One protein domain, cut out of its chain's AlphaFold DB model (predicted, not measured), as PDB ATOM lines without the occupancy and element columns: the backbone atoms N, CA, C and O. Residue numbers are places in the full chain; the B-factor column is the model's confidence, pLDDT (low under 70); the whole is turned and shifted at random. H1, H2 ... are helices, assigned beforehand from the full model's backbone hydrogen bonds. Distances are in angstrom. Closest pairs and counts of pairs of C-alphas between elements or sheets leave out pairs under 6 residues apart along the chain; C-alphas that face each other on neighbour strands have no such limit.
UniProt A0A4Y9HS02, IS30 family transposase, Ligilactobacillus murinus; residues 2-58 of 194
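This is residues 2 to 58 of the 194 residues of the protein "IS30 family transposase" of Ligilactobacillus murinus (UniProt A0A4Y9HS02). Four helices make an open, spread-out arrangement with few contacts: H1 meets the first residue of H2 at a corner, H4 passes near the last residue of H2, and residues 52 to 58, of which 52 to 57 belong to H4, stick out. H3 touches no helix and sits at the far end of a long loop after H2. The printed part has 57 residues with four named helices, H1, H2, H3 and H4 in that order, and no named strand; its class is all helix. It is only just compact, close to loose, with a radius of gyration of the C-alphas of 12.3 A and spans of 32 by 30 by 17 A.

Find C-alpha 2 at (-29.554, 23.631, -11.176); there H1 begins, residues 2 to 7, 8.7 A long. H2 follows at residues 12 to 21 and covers 14.4 A. Look next for H3 at residues 33 to 39, 10.3 A from first to last C-alpha. H4, residues 44 to 57, is the longest at 20.2 A and ends with C-alpha 57 at (-30.943, 27.496, 20.046).

Look first at Ala 5 and Arg 12, the closest C-alphas of H1 and H2, 5.3 A apart: these helices touch, about perpendicular at 85 degrees. H2 and H4 are close but not clearly touching, with the C-alphas of Arg 21 and Ala 47 closest at 7.8 A. H3 is apart from H1, H2 and H4. In H1, H2 and H4 every O i to N i+4 pair is within hydrogen-bond range; H3 has 1 of 3, and 3 of 4 O i to N i+3 pairs.

The C-alphas farthest apart, of Lys 34 and Glu 56, are 32.9 A apart. The printed part has no cut, and the link from H2 to H3 is long. Check the B-factor column at residues 24 to 29, 31, 33 to 35 and 37 to 41, where pLDDT is under 70.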
ATOM      1  N   ALA A   2     -29.915  24.981 -10.735       79.62
ATOM      2  CA  ALA A   2     -29.554  23.631 -11.176       79.62
ATOM      3  C   ALA A   2     -28.031  23.418 -11.235       79.62
ATOM      4  O   ALA A   2     -27.558  22.390 -10.770       79.62
ATOM      5  N   ASP A   3     -27.271  24.416 -11.691       86.38
ATOM      6  CA  ASP A   3     -25.809  24.290 -11.797       86.38
ATOM      7  C   ASP A   3     -25.127  24.282 -10.427       86.38
ATOM      8  O   ASP A   3     -24.354  23.381 -10.140       86.38
ATOM      9  N   ILE A   4     -25.537  25.175  -9.516       83.38
ATOM     10  CA  ILE A   4     -25.094  25.176  -8.105       83.38
ATOM     11  C   ILE A   4     -25.416  23.836  -7.418       83.38
ATOM     12  O   ILE A   4     -24.630  23.317  -6.635       83.38
ATOM     13  N   ALA A   5     -26.596  23.276  -7.690       89.19
ATOM     14  CA  ALA A   5     -27.023  21.996  -7.135       89.19
ATOM     15  C   ALA A   5     -26.162  20.826  -7.646       89.19
ATOM     16  O   ALA A   5     -25.825  19.938  -6.863       89.19
ATOM     17  N   ARG A   6     -25.794  20.849  -8.936       92.50
ATOM     18  CA  ARG A   6     -24.916  19.859  -9.572       92.50
ATOM     19  C   ARG A   6     -23.495  19.939  -9.012       92.50
ATOM     20  O   ARG A   6     -22.972  18.913  -8.602       92.50
ATOM     21  N   GLU A   7     -22.950  21.149  -8.906       95.00
ATOM     22  CA  GLU A   7     -21.612  21.415  -8.361       95.00
ATOM     23  C   GLU A   7     -21.474  20.939  -6.906       95.00
ATOM     24  O   GLU A   7     -20.511  20.281  -6.535       95.00
ATOM     25  N   LEU A   8     -22.482  21.217  -6.071       90.31
ATOM     26  CA  LEU A   8     -22.465  20.859  -4.649       90.31
ATOM     27  C   LEU A   8     -22.959  19.430  -4.361       90.31
ATOM     28  O   LEU A   8     -23.031  19.037  -3.194       90.31
ATOM     29  N   GLY A   9     -23.384  18.673  -5.379       94.19
ATOM     30  CA  GLY A   9     -23.966  17.337  -5.203       94.19
ATOM     31  C   GLY A   9     -25.220  17.322  -4.312       94.19
ATOM     32  O   GLY A   9     -25.464  16.368  -3.572       94.19
ATOM     33  N   ARG A  10     -26.018  18.399  -4.317       92.38
ATOM     34  CA  ARG A  10     -27.232  18.532  -3.489       92.38
ATOM     35  C   ARG A  10     -28.466  18.703  -4.355       92.38
ATOM     36  O   ARG A  10     -28.434  19.326  -5.405       92.38
ATOM     37  N   HIS A  11     -29.614  18.234  -3.875       94.31
ATOM     38  CA  HIS A  11     -30.865  18.436  -4.598       94.31
ATOM     39  C   HIS A  11     -31.232  19.932  -4.691       94.31
ATOM     40  O   HIS A  11     -31.115  20.680  -3.716       94.31
ATOM     41  N   ARG A  12     -31.773  20.364  -5.840       88.88
ATOM     42  CA  ARG A  12     -32.194  21.757  -6.110       88.88
ATOM     43  C   ARG A  12     -33.080  22.372  -5.020       88.88
ATOM     44  O   ARG A  12     -32.982  23.564  -4.726       88.88
ATOM     45  N   SER A  13     -33.941  21.564  -4.392       88.19
ATOM     46  CA  SER A  13     -34.816  22.038  -3.312       88.19
ATOM     47  C   SER A  13     -34.056  22.315  -2.015       88.19
ATOM     48  O   SER A  13     -34.474  23.186  -1.257       88.19
ATOM     49  N   THR A  14     -32.930  21.643  -1.765       88.50
ATOM     50  CA  THR A  14     -32.048  21.919  -0.624       88.50
ATOM     51  C   THR A  14     -31.402  23.290  -0.772       88.50
ATOM     52  O   THR A  14     -31.538  24.104   0.135       88.50
ATOM     53  N   ILE A  15     -30.828  23.590  -1.942       84.75
ATOM     54  CA  ILE A  15     -30.239  24.907  -2.240       84.75
ATOM     55  C   ILE A  15     -31.288  26.020  -2.105       84.75
ATOM     56  O   ILE A  15     -31.061  27.023  -1.434       84.75
ATOM     57  N   SER A  16     -32.489  25.818  -2.655       82.56
ATOM     58  CA  SER A  16     -33.581  26.795  -2.538       82.56
ATOM     59  C   SER A  16     -34.035  27.025  -1.090       82.56
ATOM     60  O   SER A  16     -34.288  28.167  -0.698       82.56
ATOM     61  N   ARG A  17     -34.145  25.961  -0.281       84.31
ATOM     62  CA  ARG A  17     -34.490  26.078   1.144       84.31
ATOM     63  C   ARG A  17     -33.390  26.789   1.925       84.31
ATOM     64  O   ARG A  17     -33.722  27.592   2.787       84.31
ATOM     65  N   GLU A  18     -32.126  26.513   1.625       84.69
ATOM     66  CA  GLU A  18     -30.993  27.121   2.322       84.69
ATOM     67  C   GLU A  18     -30.893  28.622   2.060       84.69
ATOM     68  O   GLU A  18     -30.812  29.415   2.998       84.69
ATOM     69  N   ILE A  19     -31.036  29.028   0.797       80.81
ATOM     70  CA  ILE A  19     -31.090  30.444   0.426       80.81
ATOM     71  C   ILE A  19     -32.256  31.124   1.134       80.81
ATOM     72  O   ILE A  19     -32.062  32.172   1.735       80.81
ATOM     73  N   ARG A  20     -33.443  30.502   1.141       79.25
ATOM     74  CA  ARG A  20     -34.627  31.032   1.832       79.25
ATOM     75  C   ARG A  20     -34.403  31.212   3.336       79.25
ATOM     76  O   ARG A  20     -34.816  32.225   3.877       79.25
ATOM     77  N   ARG A  21     -33.769  30.245   4.008       79.25
ATOM     78  CA  ARG A  21     -33.447  30.319   5.448       79.25
ATOM     79  C   ARG A  21     -32.398  31.376   5.785       79.25
ATOM     80  O   ARG A  21     -32.243  31.717   6.955       79.25
ATOM     81  N   SER A  22     -31.657  31.832   4.782       78.12
ATOM     82  CA  SER A  22     -30.589  32.816   4.929       78.12
ATOM     83  C   SER A  22     -31.059  34.250   4.664       78.12
ATOM     84  O   SER A  22     -30.260  35.165   4.818       78.12
ATOM     85  N   GLN A  23     -32.336  34.483   4.328       74.31
ATOM     86  CA  GLN A  23     -32.918  35.825   4.129       74.31
ATOM     87  C   GLN A  23     -33.591  36.344   5.411       74.31
ATOM     88  O   GLN A  23     -34.115  35.539   6.175       74.31
ATOM     89  N   ASP A  24     -33.527  37.655   5.682       63.06
ATOM     90  CA  ASP A  24     -34.065  38.292   6.914       63.06
ATOM     91  C   ASP A  24     -35.427  38.980   6.748       63.06
ATOM     92  O   ASP A  24     -36.012  39.398   7.737       63.06
ATOM     93  N   PHE A  25     -35.946  39.113   5.527       64.44
ATOM     94  CA  PHE A  25     -37.023  40.071   5.263       64.44
ATOM     95  C   PHE A  25     -38.421  39.449   5.256       64.44
ATOM     96  O   PHE A  25     -38.661  38.429   4.602       64.44
ATOM     97  N   GLU A  26     -39.351  40.118   5.936       60.50
ATOM     98  CA  GLU A  26     -40.792  39.824   5.969       60.50
ATOM     99  C   GLU A  26     -41.386  39.851   4.542       60.50
ATOM    100  O   GLU A  26     -42.015  38.882   4.096       60.50
ATOM    101  N   ASP A  27     -40.972  40.848   3.753       61.00
ATOM    102  CA  ASP A  27     -41.313  41.077   2.342       61.00
ATOM    103  C   ASP A  27     -40.883  39.941   1.395       61.00
ATOM    104  O   ASP A  27     -41.363  39.827   0.259       61.00
ATOM    105  N   TYR A  28     -39.978  39.048   1.829       66.31
ATOM    106  CA  TYR A  28     -39.551  37.908   1.014       66.31
ATOM    107  C   TYR A  28     -40.744  37.032   0.620       66.31
ATOM    108  O   TYR A  28     -40.758  36.460  -0.473       66.31
ATOM    109  N   LYS A  29     -41.745  36.895   1.500       66.19
ATOM    110  CA  LYS A  29     -42.957  36.117   1.207       66.19
ATOM    111  C   LYS A  29     -43.950  36.870   0.325       66.19
ATOM    112  O   LYS A  29     -44.704  36.206  -0.384       66.19
ATOM    113  N   GLU A  30     -43.903  38.195   0.321       71.56
ATOM    114  CA  GLU A  30     -44.839  39.067  -0.398       71.56
ATOM    115  C   GLU A  30     -44.447  39.254  -1.871       71.56
ATOM    116  O   GLU A  30     -45.288  39.441  -2.746       71.56
ATOM    117  N   LEU A  31     -43.162  39.102  -2.195       69.12
ATOM    118  CA  LEU A  31     -42.668  39.237  -3.566       69.12
ATOM    119  C   LEU A  31     -42.947  37.991  -4.423       69.12
ATOM    120  O   LEU A  31     -42.916  36.861  -3.941       69.12
ATOM    121  N   MET A  32     -43.128  38.153  -5.739       72.00
ATOM    122  CA  MET A  32     -43.213  37.010  -6.665       72.00
ATOM    123  C   MET A  32     -41.872  36.246  -6.750       72.00
ATOM    124  O   MET A  32     -40.815  36.885  -6.743       72.00
ATOM    125  N   PRO A  33     -41.860  34.907  -6.936       68.12
ATOM    126  CA  PRO A  33     -40.635  34.092  -6.937       68.12
ATOM    127  C   PRO A  33     -39.512  34.585  -7.866       68.12
ATOM    128  O   PRO A  33     -38.344  34.563  -7.483       68.12
ATOM    129  N   LYS A  34     -39.860  35.088  -9.061       67.81
ATOM    130  CA  LYS A  34     -38.897  35.652 -10.027       67.81
ATOM    131  C   LYS A  34     -38.228  36.940  -9.518       67.81
ATOM    132  O   LYS A  34     -37.048  37.147  -9.777       67.81
ATOM    133  N   LYS A  35     -38.954  37.783  -8.770       67.75
ATOM    134  CA  LYS A  35     -38.419  39.017  -8.163       67.75
ATOM    135  C   LYS A  35     -37.563  38.715  -6.930       67.75
ATOM    136  O   LYS A  35     -36.510  39.327  -6.775       67.75
ATOM    137  N   ARG A  36     -37.942  37.712  -6.122       71.62
ATOM    138  CA  ARG A  36     -37.187  37.295  -4.922       71.62
ATOM    139  C   ARG A  36     -35.724  37.005  -5.235       71.62
ATOM    140  O   ARG A  36     -34.849  37.524  -4.568       71.62
ATOM    141  N   MET A  37     -35.456  36.215  -6.272       62.69
ATOM    142  CA  MET A  37     -34.083  35.824  -6.619       62.69
ATOM    143  C   MET A  37     -33.223  36.968  -7.168       62.69
ATOM    144  O   MET A  37     -32.000  36.882  -7.116       62.69
ATOM    145  N   LYS A  38     -33.849  38.018  -7.712       65.25
ATOM    146  CA  LYS A  38     -33.142  39.188  -8.247       65.25
ATOM    147  C   LYS A  38     -32.762  40.171  -7.135       65.25
ATOM    148  O   LYS A  38     -31.689  40.760  -7.199       65.25
ATOM    149  N   ILE A  39     -33.639  40.311  -6.140       65.00
ATOM    150  CA  ILE A  39     -33.503  41.235  -5.004       65.00
ATOM    151  C   ILE A  39     -32.666  40.603  -3.883       65.00
ATOM    152  O   ILE A  39     -31.758  41.232  -3.351       65.00
ATOM    153  N   PHE A  40     -32.918  39.334  -3.568       66.38
ATOM    154  CA  PHE A  40     -32.298  38.625  -2.453       66.38
ATOM    155  C   PHE A  40     -31.232  37.661  -2.961       66.38
ATOM    156  O   PHE A  40     -31.493  36.485  -3.241       66.38
ATOM    157  N   ARG A  41     -30.014  38.182  -3.115       69.19
ATOM    158  CA  ARG A  41     -28.837  37.362  -3.413       69.19
ATOM    159  C   ARG A  41     -28.434  36.560  -2.173       69.19
ATOM    160  O   ARG A  41     -28.761  36.913  -1.042       69.19
ATOM    161  N   TYR A  42     -27.755  35.441  -2.400       76.12
ATOM    162  CA  TYR A  42     -27.133  34.710  -1.303       76.12
ATOM    163  C   TYR A  42     -25.968  35.539  -0.757       76.12
ATOM    164  O   TYR A  42     -25.072  35.896  -1.518       76.12
ATOM    165  N   ASP A  43     -25.998  35.825   0.541       80.44
ATOM    166  CA  ASP A  43     -24.876  36.403   1.272       80.44
ATOM    167  C   ASP A  43     -24.335  35.361   2.255       80.44
ATOM    168  O   ASP A  43     -25.044  34.908   3.158       80.44
ATOM    169  N   ALA A  44     -23.074  34.977   2.062       82.44
ATOM    170  CA  ALA A  44     -22.420  33.951   2.864       82.44
ATOM    171  C   ALA A  44     -22.288  34.375   4.335       82.44
ATOM    172  O   ALA A  44     -22.517  33.555   5.224       82.44
ATOM    173  N   LYS A  45     -22.006  35.660   4.600       84.62
ATOM    174  CA  LYS A  45     -21.818  36.174   5.967       84.62
ATOM    175  C   LYS A  45     -23.122  36.127   6.764       84.62
ATOM    176  O   LYS A  45     -23.151  35.604   7.878       84.62
ATOM    177  N   SER A  46     -24.222  36.594   6.174       83.38
ATOM    178  CA  SER A  46     -25.554  36.510   6.783       83.38
ATOM    179  C   SER A  46     -26.012  35.062   6.981       83.38
ATOM    180  O   SER A  46     -26.616  34.738   8.008       83.38
ATOM    181  N   ALA A  47     -25.725  34.169   6.026       84.50
ATOM    182  CA  ALA A  47     -26.068  32.754   6.141       84.50
ATOM    183  C   ALA A  47     -25.345  32.083   7.320       84.50
ATOM    184  O   ALA A  47     -25.981  31.379   8.111       84.50
ATOM    185  N   GLU A  48     -24.044  32.342   7.469       87.25
ATOM    186  CA  GLU A  48     -23.222  31.829   8.566       87.25
ATOM    187  C   GLU A  48     -23.687  32.367   9.924       87.25
ATOM    188  O   GLU A  48     -23.935  31.586  10.846       87.25
ATOM    189  N   PHE A  49     -23.900  33.681  10.036       87.19
ATOM    190  CA  PHE A  49     -24.406  34.304  11.259       87.19
ATOM    191  C   PHE A  49     -25.738  33.682  11.707       87.19
ATOM    192  O   PHE A  49     -25.890  33.273  12.861       87.19
ATOM    193  N   LYS A  50     -26.691  33.500  10.784       85.12
ATOM    194  CA  LYS A  50     -27.979  32.857  11.094       85.12
ATOM    195  C   LYS A  50     -27.848  31.380  11.410       85.12
ATOM    196  O   LYS A  50     -28.609  30.862  12.228       85.12
ATOM    197  N   ALA A  51     -26.931  30.673  10.753       87.06
ATOM    198  CA  ALA A  51     -26.637  29.292  11.102       87.06
ATOM    199  C   ALA A  51     -26.144  29.215  12.550       87.06
ATOM    200  O   ALA A  51     -26.688  28.423  13.317       87.06
ATOM    201  N   ARG A  52     -25.227  30.096  12.956       88.25
ATOM    202  CA  ARG A  52     -24.735  30.183  14.334       88.25
ATOM    203  C   ARG A  52     -25.847  30.487  15.341       88.25
ATOM    204  O   ARG A  52     -25.986  29.742  16.306       88.25
ATOM    205  N   LEU A  53     -26.698  31.481  15.079       86.69
ATOM    206  CA  LEU A  53     -27.854  31.780  15.938       86.69
ATOM    207  C   LEU A  53     -28.783  30.571  16.101       86.69
ATOM    208  O   LEU A  53     -29.240  30.259  17.199       86.69
ATOM    209  N   ARG A  54     -29.045  29.839  15.010       84.31
ATOM    210  CA  ARG A  54     -29.832  28.603  15.086       84.31
ATOM    211  C   ARG A  54     -29.133  27.575  15.961       84.31
ATOM    212  O   ARG A  54     -29.790  27.026  16.838       84.31
ATOM    213  N   TRP A  55     -27.837  27.347  15.761       84.12
ATOM    214  CA  TRP A  55     -27.037  26.416  16.563       84.12
ATOM    215  C   TRP A  55     -27.072  26.742  18.059       84.12
ATOM    216  O   TRP A  55     -27.202  25.825  18.863       84.12
ATOM    217  N   GLU A  56     -27.062  28.018  18.441       80.69
ATOM    218  CA  GLU A  56     -27.202  28.438  19.846       80.69
ATOM    219  C   GLU A  56     -28.560  28.047  20.454       80.69
ATOM    220  O   GLU A  56     -28.668  27.796  21.655       80.69
ATOM    221  N   THR A  57     -29.601  27.935  19.625       76.31
ATOM    222  CA  THR A  57     -30.943  27.496  20.046       76.31
ATOM    223  C   THR A  57     -31.186  25.993  19.882       76.31
ATOM    224  O   THR A  57     -32.222  25.489  20.328       76.31
ATOM    225  N   VAL A  58     -30.254  25.264  19.257       80.31
ATOM    226  CA  VAL A  58     -30.344  23.811  19.088       80.31
ATOM    227  C   VAL A  58     -30.072  23.132  20.428       80.31
ATOM    228  O   VAL A  58     -29.054  23.349  21.077       80.31
TER     229      VAL A  58